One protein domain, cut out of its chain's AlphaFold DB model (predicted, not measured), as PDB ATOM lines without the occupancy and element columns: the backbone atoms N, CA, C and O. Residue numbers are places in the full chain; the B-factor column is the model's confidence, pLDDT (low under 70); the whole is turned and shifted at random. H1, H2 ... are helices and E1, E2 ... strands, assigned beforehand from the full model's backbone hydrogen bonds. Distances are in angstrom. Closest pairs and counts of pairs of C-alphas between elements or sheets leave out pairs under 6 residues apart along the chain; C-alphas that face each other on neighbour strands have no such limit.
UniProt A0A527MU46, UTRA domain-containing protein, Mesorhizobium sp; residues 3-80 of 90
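Overview. This is residues 3 to 80 of the 90 residues of the protein "UTRA domain-containing protein" of Mesorhizobium sp (UniProt A0A527MU46). A long, twisted three-stranded sheet has short helix H1 at one end, while residues 56 to 71 fold back along it to short helix H2, set off from the sheet. The 78 printed residues run E1, H1, E2, E3, H2; the antiparallel sheet's order is E1, E2, E3. The class is mixed, helices and strands. The whole is compact, radius of gyration of the C-alphas 13.3 A, spanning 41 by 29 by 19 A.

Along the chain. Find C-alpha 3 at (7.106, 24.622, -3.938), where E1, residues 3 to 12, begins; it runs 23.4 A and bends by 51 degrees at residue 6. E2, residues 33 to 42, runs 28.9 A, and E3, residues 45 to 55, 30.9 A. H1 is residues 19 to 25, 10.6 A; H2, residues 72 to 78, 9.9 A, ends at C-alpha 78, (9.063, 13.102, -20.590).

Arrangement. Look at E2 and E3, a hairpin at 163 degrees: N 38 and O 50, 2.8 A apart, are within hydrogen-bond range. Beside E2, antiparallel E1 has N 4 and O 39 within hydrogen-bond range at 2.9 A. H1 only grazes the sheet, with residues 21 to 25. H2 is not on it and is apart from H1. In H1 and H2 every O i to N i+4 pair is within hydrogen-bond range.

Size, cuts and confidence. The C-alphas of Gln 30 and Asp 43, the two farthest apart, are 41.3 A apart. The printed part has no cut; the link from E3 to H2 is long. Residues 3 to 20 have pLDDT under 70.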
ATOM      1  N   ALA A   3       6.218  23.650  -3.315       56.22
ATOM      2  CA  ALA A   3       7.106  24.622  -3.938       56.22
ATOM      3  C   ALA A   3       6.276  25.792  -4.471       56.22
ATOM      4  O   ALA A   3       5.274  25.602  -5.154       56.22
ATOM      5  N   GLU A   4       6.696  27.003  -4.144       56.59
ATOM      6  CA  GLU A   4       6.137  28.230  -4.687       56.59
ATOM      7  C   GLU A   4       7.086  28.724  -5.785       56.59
ATOM      8  O   GLU A   4       8.273  28.933  -5.530       56.59
ATOM      9  N   VAL A   5       6.598  28.862  -7.021       56.50
ATOM     10  CA  VAL A   5       7.374  29.500  -8.097       56.50
ATOM     11  C   VAL A   5       7.366  30.992  -7.819       56.50
ATOM     12  O   VAL A   5       6.294  31.597  -7.775       56.50
ATOM     13  N   ILE A   6       8.550  31.561  -7.603       55.66
ATOM     14  CA  ILE A   6       8.681  32.991  -7.329       55.66
ATOM     15  C   ILE A   6       8.650  33.746  -8.656       55.66
ATOM     16  O   ILE A   6       7.852  34.667  -8.796       55.66
ATOM     17  N   GLN A   7       9.452  33.332  -9.644       53.38
ATOM     18  CA  GLN A   7       9.540  33.982 -10.955       53.38
ATOM     19  C   GLN A   7       9.989  32.992 -12.049       53.38
ATOM     20  O   GLN A   7      10.896  32.184 -11.840       53.38
ATOM     21  N   SER A   8       9.385  33.102 -13.235       43.44
ATOM     22  CA  SER A   8       9.864  32.524 -14.497       43.44
ATOM     23  C   SER A   8      10.090  33.664 -15.489       43.44
ATOM     24  O   SER A   8       9.162  34.418 -15.780       43.44
ATOM     25  N   HIS A   9      11.320  33.825 -15.982       51.38
ATOM     26  CA  HIS A   9      11.642  34.846 -16.982       51.38
ATOM     27  C   HIS A   9      12.071  34.179 -18.294       51.38
ATOM     28  O   HIS A   9      13.121  33.529 -18.303       51.38
ATOM     29  N   PRO A  10      11.325  34.366 -19.396       46.19
ATOM     30  CA  PRO A  10      11.783  33.955 -20.713       46.19
ATOM     31  C   PRO A  10      12.869  34.905 -21.233       46.19
ATOM     32  O   PRO A  10      12.851  36.108 -20.961       46.19
ATOM     33  N   GLY A  11      13.798  34.369 -22.026       48.09
ATOM     34  CA  GLY A  11      14.529  35.158 -23.021       48.09
ATOM     35  C   GLY A  11      15.452  36.265 -22.501       48.09
ATOM     36  O   GLY A  11      15.602  37.287 -23.170       48.09
ATOM     37  N   ARG A  12      16.108  36.102 -21.344       48.38
ATOM     38  CA  ARG A  12      17.209  37.012 -20.984       48.38
ATOM     39  C   ARG A  12      18.481  36.598 -21.724       48.38
ATOM     40  O   ARG A  12      19.033  35.532 -21.470       48.38
ATOM     41  N   THR A  13      18.981  37.463 -22.606       46.28
ATOM     42  CA  THR A  13      20.416  37.490 -22.907       46.28
ATOM     43  C   THR A  13      21.150  37.832 -21.614       46.28
ATOM     44  O   THR A  13      20.709  38.684 -20.842       46.28
ATOM     45  N   ALA A  14      22.247  37.128 -21.349       43.28
ATOM     46  CA  ALA A  14      22.982  37.152 -20.088       43.28
ATOM     47  C   ALA A  14      23.742  38.455 -19.800       43.28
ATOM     48  O   ALA A  14      24.954  38.450 -19.612       43.28
ATOM     49  N   ALA A  15      23.041  39.585 -19.772       40.09
ATOM     50  CA  ALA A  15      23.641  40.912 -19.680       40.09
ATOM     51  C   ALA A  15      23.476  41.587 -18.306       40.09
ATOM     52  O   ALA A  15      23.999  42.675 -18.102       40.09
ATOM     53  N   GLY A  16      22.795  40.963 -17.340       40.88
ATOM     54  CA  GLY A  16      22.697  41.487 -15.975       40.88
ATOM     55  C   GLY A  16      22.886  40.366 -14.967       40.88
ATOM     56  O   GLY A  16      21.997  39.532 -14.834       40.88
ATOM     57  N   ASP A  17      24.046  40.340 -14.306       47.00
ATOM     58  CA  ASP A  17      24.445  39.385 -13.249       47.00
ATOM     59  C   ASP A  17      24.753  37.930 -13.690       47.00
ATOM     60  O   ASP A  17      25.007  37.058 -12.866       47.00
ATOM     61  N   GLN A  18      24.771  37.644 -15.001       51.19
ATOM     62  CA  GLN A  18      24.806  36.276 -15.559       51.19
ATOM     63  C   GLN A  18      26.145  35.817 -16.173       51.19
ATOM     64  O   GLN A  18      26.211  34.714 -16.722       51.19
ATOM     65  N   GLY A  19      27.215  36.617 -16.087       50.38
ATOM     66  CA  GLY A  19      28.534  36.217 -16.604       50.38
ATOM     67  C   GLY A  19      29.035  34.902 -15.991       50.38
ATOM     68  O   GLY A  19      29.588  34.062 -16.693       50.38
ATOM     69  N   ASP A  20      28.736  34.686 -14.709       66.19
ATOM     70  CA  ASP A  20      29.181  33.521 -13.939       66.19
ATOM     71  C   ASP A  20      28.418  32.234 -14.308       66.19
ATOM     72  O   ASP A  20      29.004  31.171 -14.495       66.19
ATOM     73  N   VAL A  21      27.101  32.324 -14.534       70.19
ATOM     74  CA  VAL A  21      26.247  31.167 -14.873       70.19
ATOM     75  C   VAL A  21      26.642  30.564 -16.220       70.19
ATOM     76  O   VAL A  21      26.731  29.345 -16.357       70.19
ATOM     77  N   ARG A  22      26.923  31.403 -17.222       71.38
ATOM     78  CA  ARG A  22      27.332  30.917 -18.546       71.38
ATOM     79  C   ARG A  22      28.664  30.194 -18.503       71.38
ATOM     80  O   ARG A  22      28.772  29.107 -19.060       71.38
ATOM     81  N   THR A  23      29.648  30.759 -17.809       75.00
ATOM     82  CA  THR A  23      30.948  30.113 -17.627       75.00
ATOM     83  C   THR A  23      30.823  28.833 -16.802       75.00
ATOM     84  O   THR A  23      31.433  27.826 -17.152       75.00
ATOM     85  N   MET A  24      29.994  28.832 -15.755       76.25
ATOM     86  CA  MET A  24      29.809  27.675 -14.878       76.25
ATOM     87  C   MET A  24      29.130  26.490 -15.579       76.25
ATOM     88  O   MET A  24      29.498  25.344 -15.322       76.25
ATOM     89  N   PHE A  25      28.163  26.748 -16.465       77.94
ATOM     90  CA  PHE A  25      27.410  25.703 -17.172       77.94
ATOM     91  C   PHE A  25      27.841  25.483 -18.629       77.94
ATOM     92  O   PHE A  25      27.356  24.550 -19.266       77.94
ATOM     93  N   GLY A  26      28.777  26.286 -19.145       83.44
ATOM     94  CA  GLY A  26      29.304  26.162 -20.504       83.44
ATOM     95  C   GLY A  26      28.327  26.596 -21.599       83.44
ATOM     96  O   GLY A  26      28.377  26.048 -22.697       83.44
ATOM     97  N   PHE A  27      27.437  27.550 -21.309       84.69
ATOM     98  CA  PHE A  27      26.457  28.035 -22.284       84.69
ATOM     99  C   PHE A  27      27.097  28.930 -23.350       84.69
ATOM    100  O   PHE A  27      27.976  29.745 -23.055       84.69
ATOM    101  N   GLY A  28      26.616  28.818 -24.588       82.44
ATOM    102  CA  GLY A  28      27.091  29.628 -25.710       82.44
ATOM    103  C   GLY A  28      26.767  31.120 -25.559       82.44
ATOM    104  O   GLY A  28      25.781  31.511 -24.932       82.44
ATOM    105  N   GLU A  29      27.556  31.993 -26.196       75.94
ATOM    106  CA  GLU A  29      27.367  33.455 -26.106       75.94
ATOM    107  C   GLU A  29      25.991  33.934 -26.600       75.94
ATOM    108  O   GLU A  29      25.441  34.916 -26.101       75.94
ATOM    109  N   GLN A  30      25.401  33.226 -27.557       82.12
ATOM    110  CA  GLN A  30      24.077  33.530 -28.106       82.12
ATOM    111  C   GLN A  30      22.996  32.575 -27.581       82.12
ATOM    112  O   GLN A  30      21.848  32.634 -28.015       82.12
ATOM    113  N   GLU A  31      23.345  31.681 -26.652       84.06
ATOM    114  CA  GLU A  31      22.413  30.687 -26.139       84.06
ATOM    115  C   GLU A  31      21.378  31.337 -25.218       84.06
ATOM    116  O   GLU A  31      21.715  32.037 -24.253       84.06
ATOM    117  N   GLN A  32      20.105  31.111 -25.549       85.62
ATOM    118  CA  GLN A  32      18.976  31.495 -24.711       85.62
ATOM    119  C   GLN A  32      18.778  30.444 -23.622       85.62
ATOM    120  O   GLN A  32      18.834  29.243 -23.891       85.62
ATOM    121  N   VAL A  33      18.543  30.907 -22.396       87.06
ATOM    122  CA  VAL A  33      18.467  30.064 -21.202       87.06
ATOM    123  C   VAL A  33      17.217  30.438 -20.407       87.06
ATOM    124  O   VAL A  33      17.015  31.609 -20.079       87.06
ATOM    125  N   HIS A  34      16.394  29.449 -20.065       86.94
ATOM    126  CA  HIS A  34      15.340  29.608 -19.072       86.94
ATOM    127  C   HIS A  34      15.968  29.734 -17.688       86.94
ATOM    128  O   HIS A  34      16.822  28.932 -17.310       86.94
ATOM    129  N   SER A  35      15.493  30.710 -16.917       87.75
ATOM    130  CA  SER A  35      15.823  30.871 -15.503       87.75
ATOM    131  C   SER A  35      14.556  30.678 -14.686       87.75
ATOM    132  O   SER A  35      13.637  31.499 -14.767       87.75
ATOM    133  N   VAL A  36      14.514  29.614 -13.885       85.56
ATOM    134  CA  VAL A  36      13.378  29.327 -13.005       85.56
ATOM    135  C   VAL A  36      13.813  29.360 -11.551       85.56
ATOM    136  O   VAL A  36      14.743  28.657 -11.161       85.56
ATOM    137  N   GLU A  37      13.098  30.135 -10.738       87.75
ATOM    138  CA  GLU A  37      13.323  30.223  -9.296       87.75
ATOM    139  C   GLU A  37      12.113  29.696  -8.515       87.75
ATOM    140  O   GLU A  37      10.969  30.115  -8.730       87.75
ATOM    141  N   ARG A  38      12.359  28.775  -7.579       87.19
ATOM    142  CA  ARG A  38      11.332  28.178  -6.716       87.19
ATOM    143  C   ARG A  38      11.742  28.240  -5.254       87.19
ATOM    144  O   ARG A  38      12.820  27.784  -4.888       87.19
ATOM    145  N   LEU A  39      10.850  28.711  -4.393       88.94
ATOM    146  CA  LEU A  39      11.009  28.617  -2.947       88.94
ATOM    147  C   LEU A  39      10.285  27.377  -2.439       88.94
ATOM    148  O   LEU A  39       9.058  27.279  -2.499       88.94
ATOM    149  N   LYS A  40      11.046  26.408  -1.934       87.31
ATOM    150  CA  LYS A  40      10.480  25.210  -1.315       87.31
ATOM    151  C   LYS A  40      10.182  25.490   0.146       87.31
ATOM    152  O   LYS A  40      11.013  26.060   0.858       87.31
ATOM    153  N   ARG A  41       8.999  25.058   0.583       90.31
ATOM    154  CA  ARG A  41       8.527  25.199   1.959       90.31
ATOM    155  C   ARG A  41       8.239  23.838   2.594       90.31
ATOM    156  O   ARG A  41       7.760  22.913   1.928       90.31
ATOM    157  N   CYS A  42       8.499  23.742   3.892       90.38
ATOM    158  CA  CYS A  42       8.047  22.661   4.766       90.38
ATOM    159  C   CYS A  42       7.263  23.297   5.912       90.38
ATOM    160  O   CYS A  42       7.760  24.231   6.533       90.38
ATOM    161  N   ASP A  43       6.022  22.861   6.129       92.25
ATOM    162  CA  ASP A  43       5.137  23.407   7.170       92.25
ATOM    163  C   ASP A  43       5.017  24.944   7.128       92.25
ATOM    164  O   ASP A  43       5.089  25.645   8.134       92.25
ATOM    165  N   GLY A  44       4.896  25.489   5.911       89.81
ATOM    166  CA  GLY A  44       4.812  26.932   5.645       89.81
ATOM    167  C   GLY A  44       6.150  27.682   5.709       89.81
ATOM    168  O   GLY A  44       6.266  28.775   5.146       89.81
ATOM    169  N   GLN A  45       7.183  27.084   6.304       92.69
ATOM    170  CA  GLN A  45       8.497  27.698   6.468       92.69
ATOM    171  C   GLN A  45       9.372  27.506   5.222       92.69
ATOM    172  O   GLN A  45       9.417  26.400   4.678       92.69
ATOM    173  N   PRO A  46      10.073  28.552   4.748       92.44
ATOM    174  CA  PRO A  46      11.018  28.430   3.642       92.44
ATOM    175  C   PRO A  46      12.228  27.588   4.055       92.44
ATOM    176  O   PRO A  46      12.842  27.841   5.086       92.44
ATOM    177  N   ILE A  47      12.583  26.602   3.231       95.25
ATOM    178  CA  ILE A  47      13.713  25.696   3.498       95.25
ATOM    179  C   ILE A  47      14.794  25.745   2.419       95.25
ATOM    180  O   ILE A  47      15.938  25.395   2.690       95.25
ATOM    181  N   MET A  48      14.453  26.146   1.191       89.75
ATOM    182  CA  MET A  48      15.407  26.182   0.085       89.75
ATOM    183  C   MET A  48      14.924  27.100  -1.033       89.75
ATOM    184  O   MET A  48      13.774  26.990  -1.462       89.75
ATOM    185  N   LEU A  49      15.824  27.940  -1.541       89.62
ATOM    186  CA  LEU A  49      15.674  28.574  -2.845       89.62
ATOM    187  C   LEU A  49      16.331  27.672  -3.893       89.62
ATOM    188  O   LEU A  49      17.526  27.405  -3.826       89.62
ATOM    189  N   ASP A  50      15.531  27.176  -4.826       87.06
ATOM    190  CA  ASP A  50      15.947  26.329  -5.938       87.06
ATOM    191  C   ASP A  50      16.009  27.179  -7.210       87.06
ATOM    192  O   ASP A  50      15.050  27.887  -7.530       87.06
ATOM    193  N   ARG A  51      17.143  27.132  -7.910       88.19
ATOM    194  CA  ARG A  51      17.396  27.891  -9.138       88.19
ATOM    195  C   ARG A  51      17.795  26.923 -10.236       88.19
ATOM    196  O   ARG A  51      18.817  26.250 -10.124       88.19
ATOM    197  N   LEU A  52      17.001  26.884 -11.298       85.94
ATOM    198  CA  LEU A  52      17.279  26.092 -12.486       85.94
ATOM    199  C   LEU A  52      17.643  27.008 -13.651       85.94
ATOM    200  O   LEU A  52      16.910  27.951 -13.953       85.94
ATOM    201  N   PHE A  53      18.731  26.658 -14.332       88.44
ATOM    202  CA  PHE A  53      19.133  27.237 -15.607       88.44
ATOM    203  C   PHE A  53      19.140  26.134 -16.664       88.44
ATOM    204  O   PHE A  53      19.817  25.121 -16.485       88.44
ATOM    205  N   LEU A  54      18.373  26.308 -17.742       87.31
ATOM    206  CA  LEU A  54      18.241  25.313 -18.809       87.31
ATOM    207  C   LEU A  54      18.247  25.993 -20.184       87.31
ATOM    208  O   LEU A  54      17.491  26.945 -20.365       87.31
ATOM    209  N   PRO A  55      19.024  25.515 -21.171       88.25
ATOM    210  CA  PRO A  55      18.920  26.004 -22.539       88.25
ATOM    211  C   PRO A  55      17.493  25.931 -23.088       88.25
ATOM    212  O   PRO A  55      16.840  24.889 -23.009       88.25
ATOM    213  N   CYS A  56      17.026  27.019 -23.698       89.00
ATOM    214  CA  CYS A  56      15.655  27.113 -24.203       89.00
ATOM    215  C   CYS A  56      15.340  26.097 -25.299       89.00
ATOM    216  O   CYS A  56      14.209  25.646 -25.424       89.00
ATOM    217  N   HIS A  57      16.343  25.690 -26.073       87.69
ATOM    218  CA  HIS A  57      16.152  24.716 -27.141       87.69
ATOM    219  C   HIS A  57      15.863  23.293 -26.627       87.69
ATOM    220  O   HIS A  57      15.418  22.461 -27.412       87.69
ATOM    221  N   LEU A  58      16.120  22.995 -25.343       88.06
ATOM    222  CA  LEU A  58      15.841  21.681 -24.755       88.06
ATOM    223  C   LEU A  58      14.384  21.522 -24.313       88.06
ATOM    224  O   LEU A  58      13.883  20.404 -24.332       88.06
ATOM    225  N   LEU A  59      13.730  22.613 -23.904       88.12
ATOM    226  CA  LEU A  59      12.321  22.643 -23.492       88.12
ATOM    227  C   LEU A  59      11.681  23.979 -23.916       88.12
ATOM    228  O   LEU A  59      11.419  24.827 -23.062       88.12
ATOM    229  N   PRO A  60      11.454  24.215 -25.219       85.56
ATOM    230  CA  PRO A  60      10.920  25.486 -25.719       85.56
ATOM    231  C   PRO A  60       9.533  25.854 -25.161       85.56
ATOM    232  O   PRO A  60       9.162  27.026 -25.125       85.56
ATOM    233  N   GLU A  61       8.754  24.872 -24.719       85.62
ATOM    234  CA  GLU A  61       7.432  25.025 -24.114       85.62
ATOM    235  C   GLU A  61       7.470  25.304 -22.605       85.62
ATOM    236  O   GLU A  61       6.412  25.464 -21.996       85.62
ATOM    237  N   LEU A  62       8.654  25.377 -21.983       84.88
ATOM    238  CA  LEU A  62       8.778  25.461 -20.526       84.88
ATOM    239  C   LEU A  62       8.019  26.649 -19.923       84.88
ATOM    240  O   LEU A  62       7.431  26.522 -18.850       84.88
ATOM    241  N   ASP A  63       7.991  27.778 -20.631       79.50
ATOM    242  CA  ASP A  63       7.312  29.004 -20.194       79.50
ATOM    243  C   ASP A  63       5.776  28.900 -20.246       79.50
ATOM    244  O   ASP A  63       5.075  29.739 -19.683       79.50
ATOM    245  N   GLN A  64       5.244  27.881 -20.925       80.38
ATOM    246  CA  GLN A  64       3.808  27.621 -21.056       80.38
ATOM    247  C   GLN A  64       3.311  26.593 -20.030       80.38
ATOM    248  O   GLN A  64       2.105  26.380 -19.896       80.38
ATOM    249  N   LEU A  65       4.227  25.939 -19.311       79.75
ATOM    250  CA  LEU A  65       3.909  24.904 -18.337       79.75
ATOM    251  C   LEU A  65       3.661  25.503 -16.957       79.75
ATOM    252  O   LEU A  65       4.365  26.411 -16.518       79.75
ATOM    253  N   GLU A  66       2.707  24.929 -16.221       80.81
ATOM    254  CA  GLU A  66       2.574  25.261 -14.806       80.81
ATOM    255  C   GLU A  66       3.656  24.527 -13.995       80.81
ATOM    256  O   GLU A  66       3.656  23.303 -13.824       80.81
ATOM    257  N   LEU A  67       4.621  25.298 -13.503       78.50
ATOM    258  CA  LEU A  67       5.831  24.813 -12.848       78.50
ATOM    259  C   LEU A  67       5.670  24.672 -11.329       78.50
ATOM    260  O   LEU A  67       6.536  24.085 -10.685       78.50
ATOM    261  N   ARG A  68       4.579  25.165 -10.729       73.50
ATOM    262  CA  ARG A  68       4.380  25.110  -9.264       73.50
ATOM    263  C   ARG A  68       4.423  23.695  -8.692       73.50
ATOM    264  O   ARG A  68       5.023  23.469  -7.643       73.50
ATOM    265  N   THR A  69       3.810  22.742  -9.381       71.94
ATOM    266  CA  THR A  69       3.660  21.356  -8.908       71.94
ATOM    267  C   THR A  69       4.517  20.363  -9.687       71.94
ATOM    268  O   THR A  69       4.748  19.251  -9.215       71.94
ATOM    269  N   THR A  70       5.028  20.767 -10.849       79.81
ATOM    270  CA  THR A  70       5.773  19.891 -11.755       79.81
ATOM    271  C   THR A  70       7.184  19.634 -11.240       79.81
ATOM    272  O   THR A  70       7.967  20.567 -11.042       79.81
ATOM    273  N   TRP A  71       7.545  18.366 -11.062       81.50
ATOM    274  CA  TRP A  71       8.916  17.963 -10.763       81.50
ATOM    275  C   TRP A  71       9.768  18.084 -12.031       81.50
ATOM    276  O   TRP A  71       9.469  17.470 -13.051       81.50
ATOM    277  N   PHE A  72      10.838  18.884 -11.985       83.38
ATOM    278  CA  PHE A  72      11.661  19.146 -13.174       83.38
ATOM    279  C   PHE A  72      12.320  17.892 -13.752       83.38
ATOM    280  O   PHE A  72      12.458  17.790 -14.964       83.38
ATOM    281  N   ALA A  73      12.713  16.941 -12.903       84.00
ATOM    282  CA  ALA A  73      13.287  15.683 -13.369       84.00
ATOM    283  C   ALA A  73      12.288  14.897 -14.232       84.00
ATOM    284  O   ALA A  73      12.652  14.432 -15.309       84.00
ATOM    285  N   ASP A  74      11.025  14.823 -13.803       86.56
ATOM    286  CA  ASP A  74       9.967  14.130 -14.541       86.56
ATOM    287  C   ASP A  74       9.683  14.821 -15.877       86.56
ATOM    288  O   ASP A  74       9.525  14.155 -16.900       86.56
ATOM    289  N   LEU A  75       9.701  16.159 -15.884       86.94
ATOM    290  CA  LEU A  75       9.549  16.945 -17.106       86.94
ATOM    291  C   LEU A  75      10.684  16.684 -18.105       86.94
ATOM    292  O   LEU A  75      10.434  16.532 -19.295       86.94
ATOM    293  N   LEU A  76      11.934  16.608 -17.647       88.38
ATOM    294  CA  LEU A  76      13.063  16.295 -18.528       88.38
ATOM    295  C   LEU A  76      12.933  14.878 -19.105       88.38
ATOM    296  O   LEU A  76      13.089  14.686 -20.311       88.38
ATOM    297  N   ILE A  77      12.563  13.902 -18.270       91.00
ATOM    298  CA  ILE A  77      12.369  12.507 -18.690       91.00
ATOM    299  C   ILE A  77      11.256  12.391 -19.738       91.00
ATOM    300  O   ILE A  77      11.423  11.651 -20.706       91.00
ATOM    301  N   SER A  78      10.151  13.135 -19.601       89.75
ATOM    302  CA  SER A  78       9.063  13.102 -20.590       89.75
ATOM    303  C   SER A  78       9.483  13.618 -21.971       89.75
ATOM    304  O   SER A  78       8.830  13.296 -22.958       89.75
ATOM    305  N   HIS A  79      10.582  14.375 -22.046       89.31
ATOM    306  CA  HIS A  79      11.186  14.872 -23.286       89.31
ATOM    307  C   HIS A  79      12.411  14.046 -23.717       89.31
ATOM    308  O   HIS A  79      13.179  14.464 -24.580       89.31
ATOM    309  N   GLY A  80      12.621  12.868 -23.117       92.06
ATOM    310  CA  GLY A  80      13.751  11.987 -23.424       92.06
ATOM    311  C   GLY A  80      15.103  12.505 -22.925       92.06
ATOM    312  O   GLY A  80      16.149  12.002 -23.336       92.06
TER     313      GLY A  80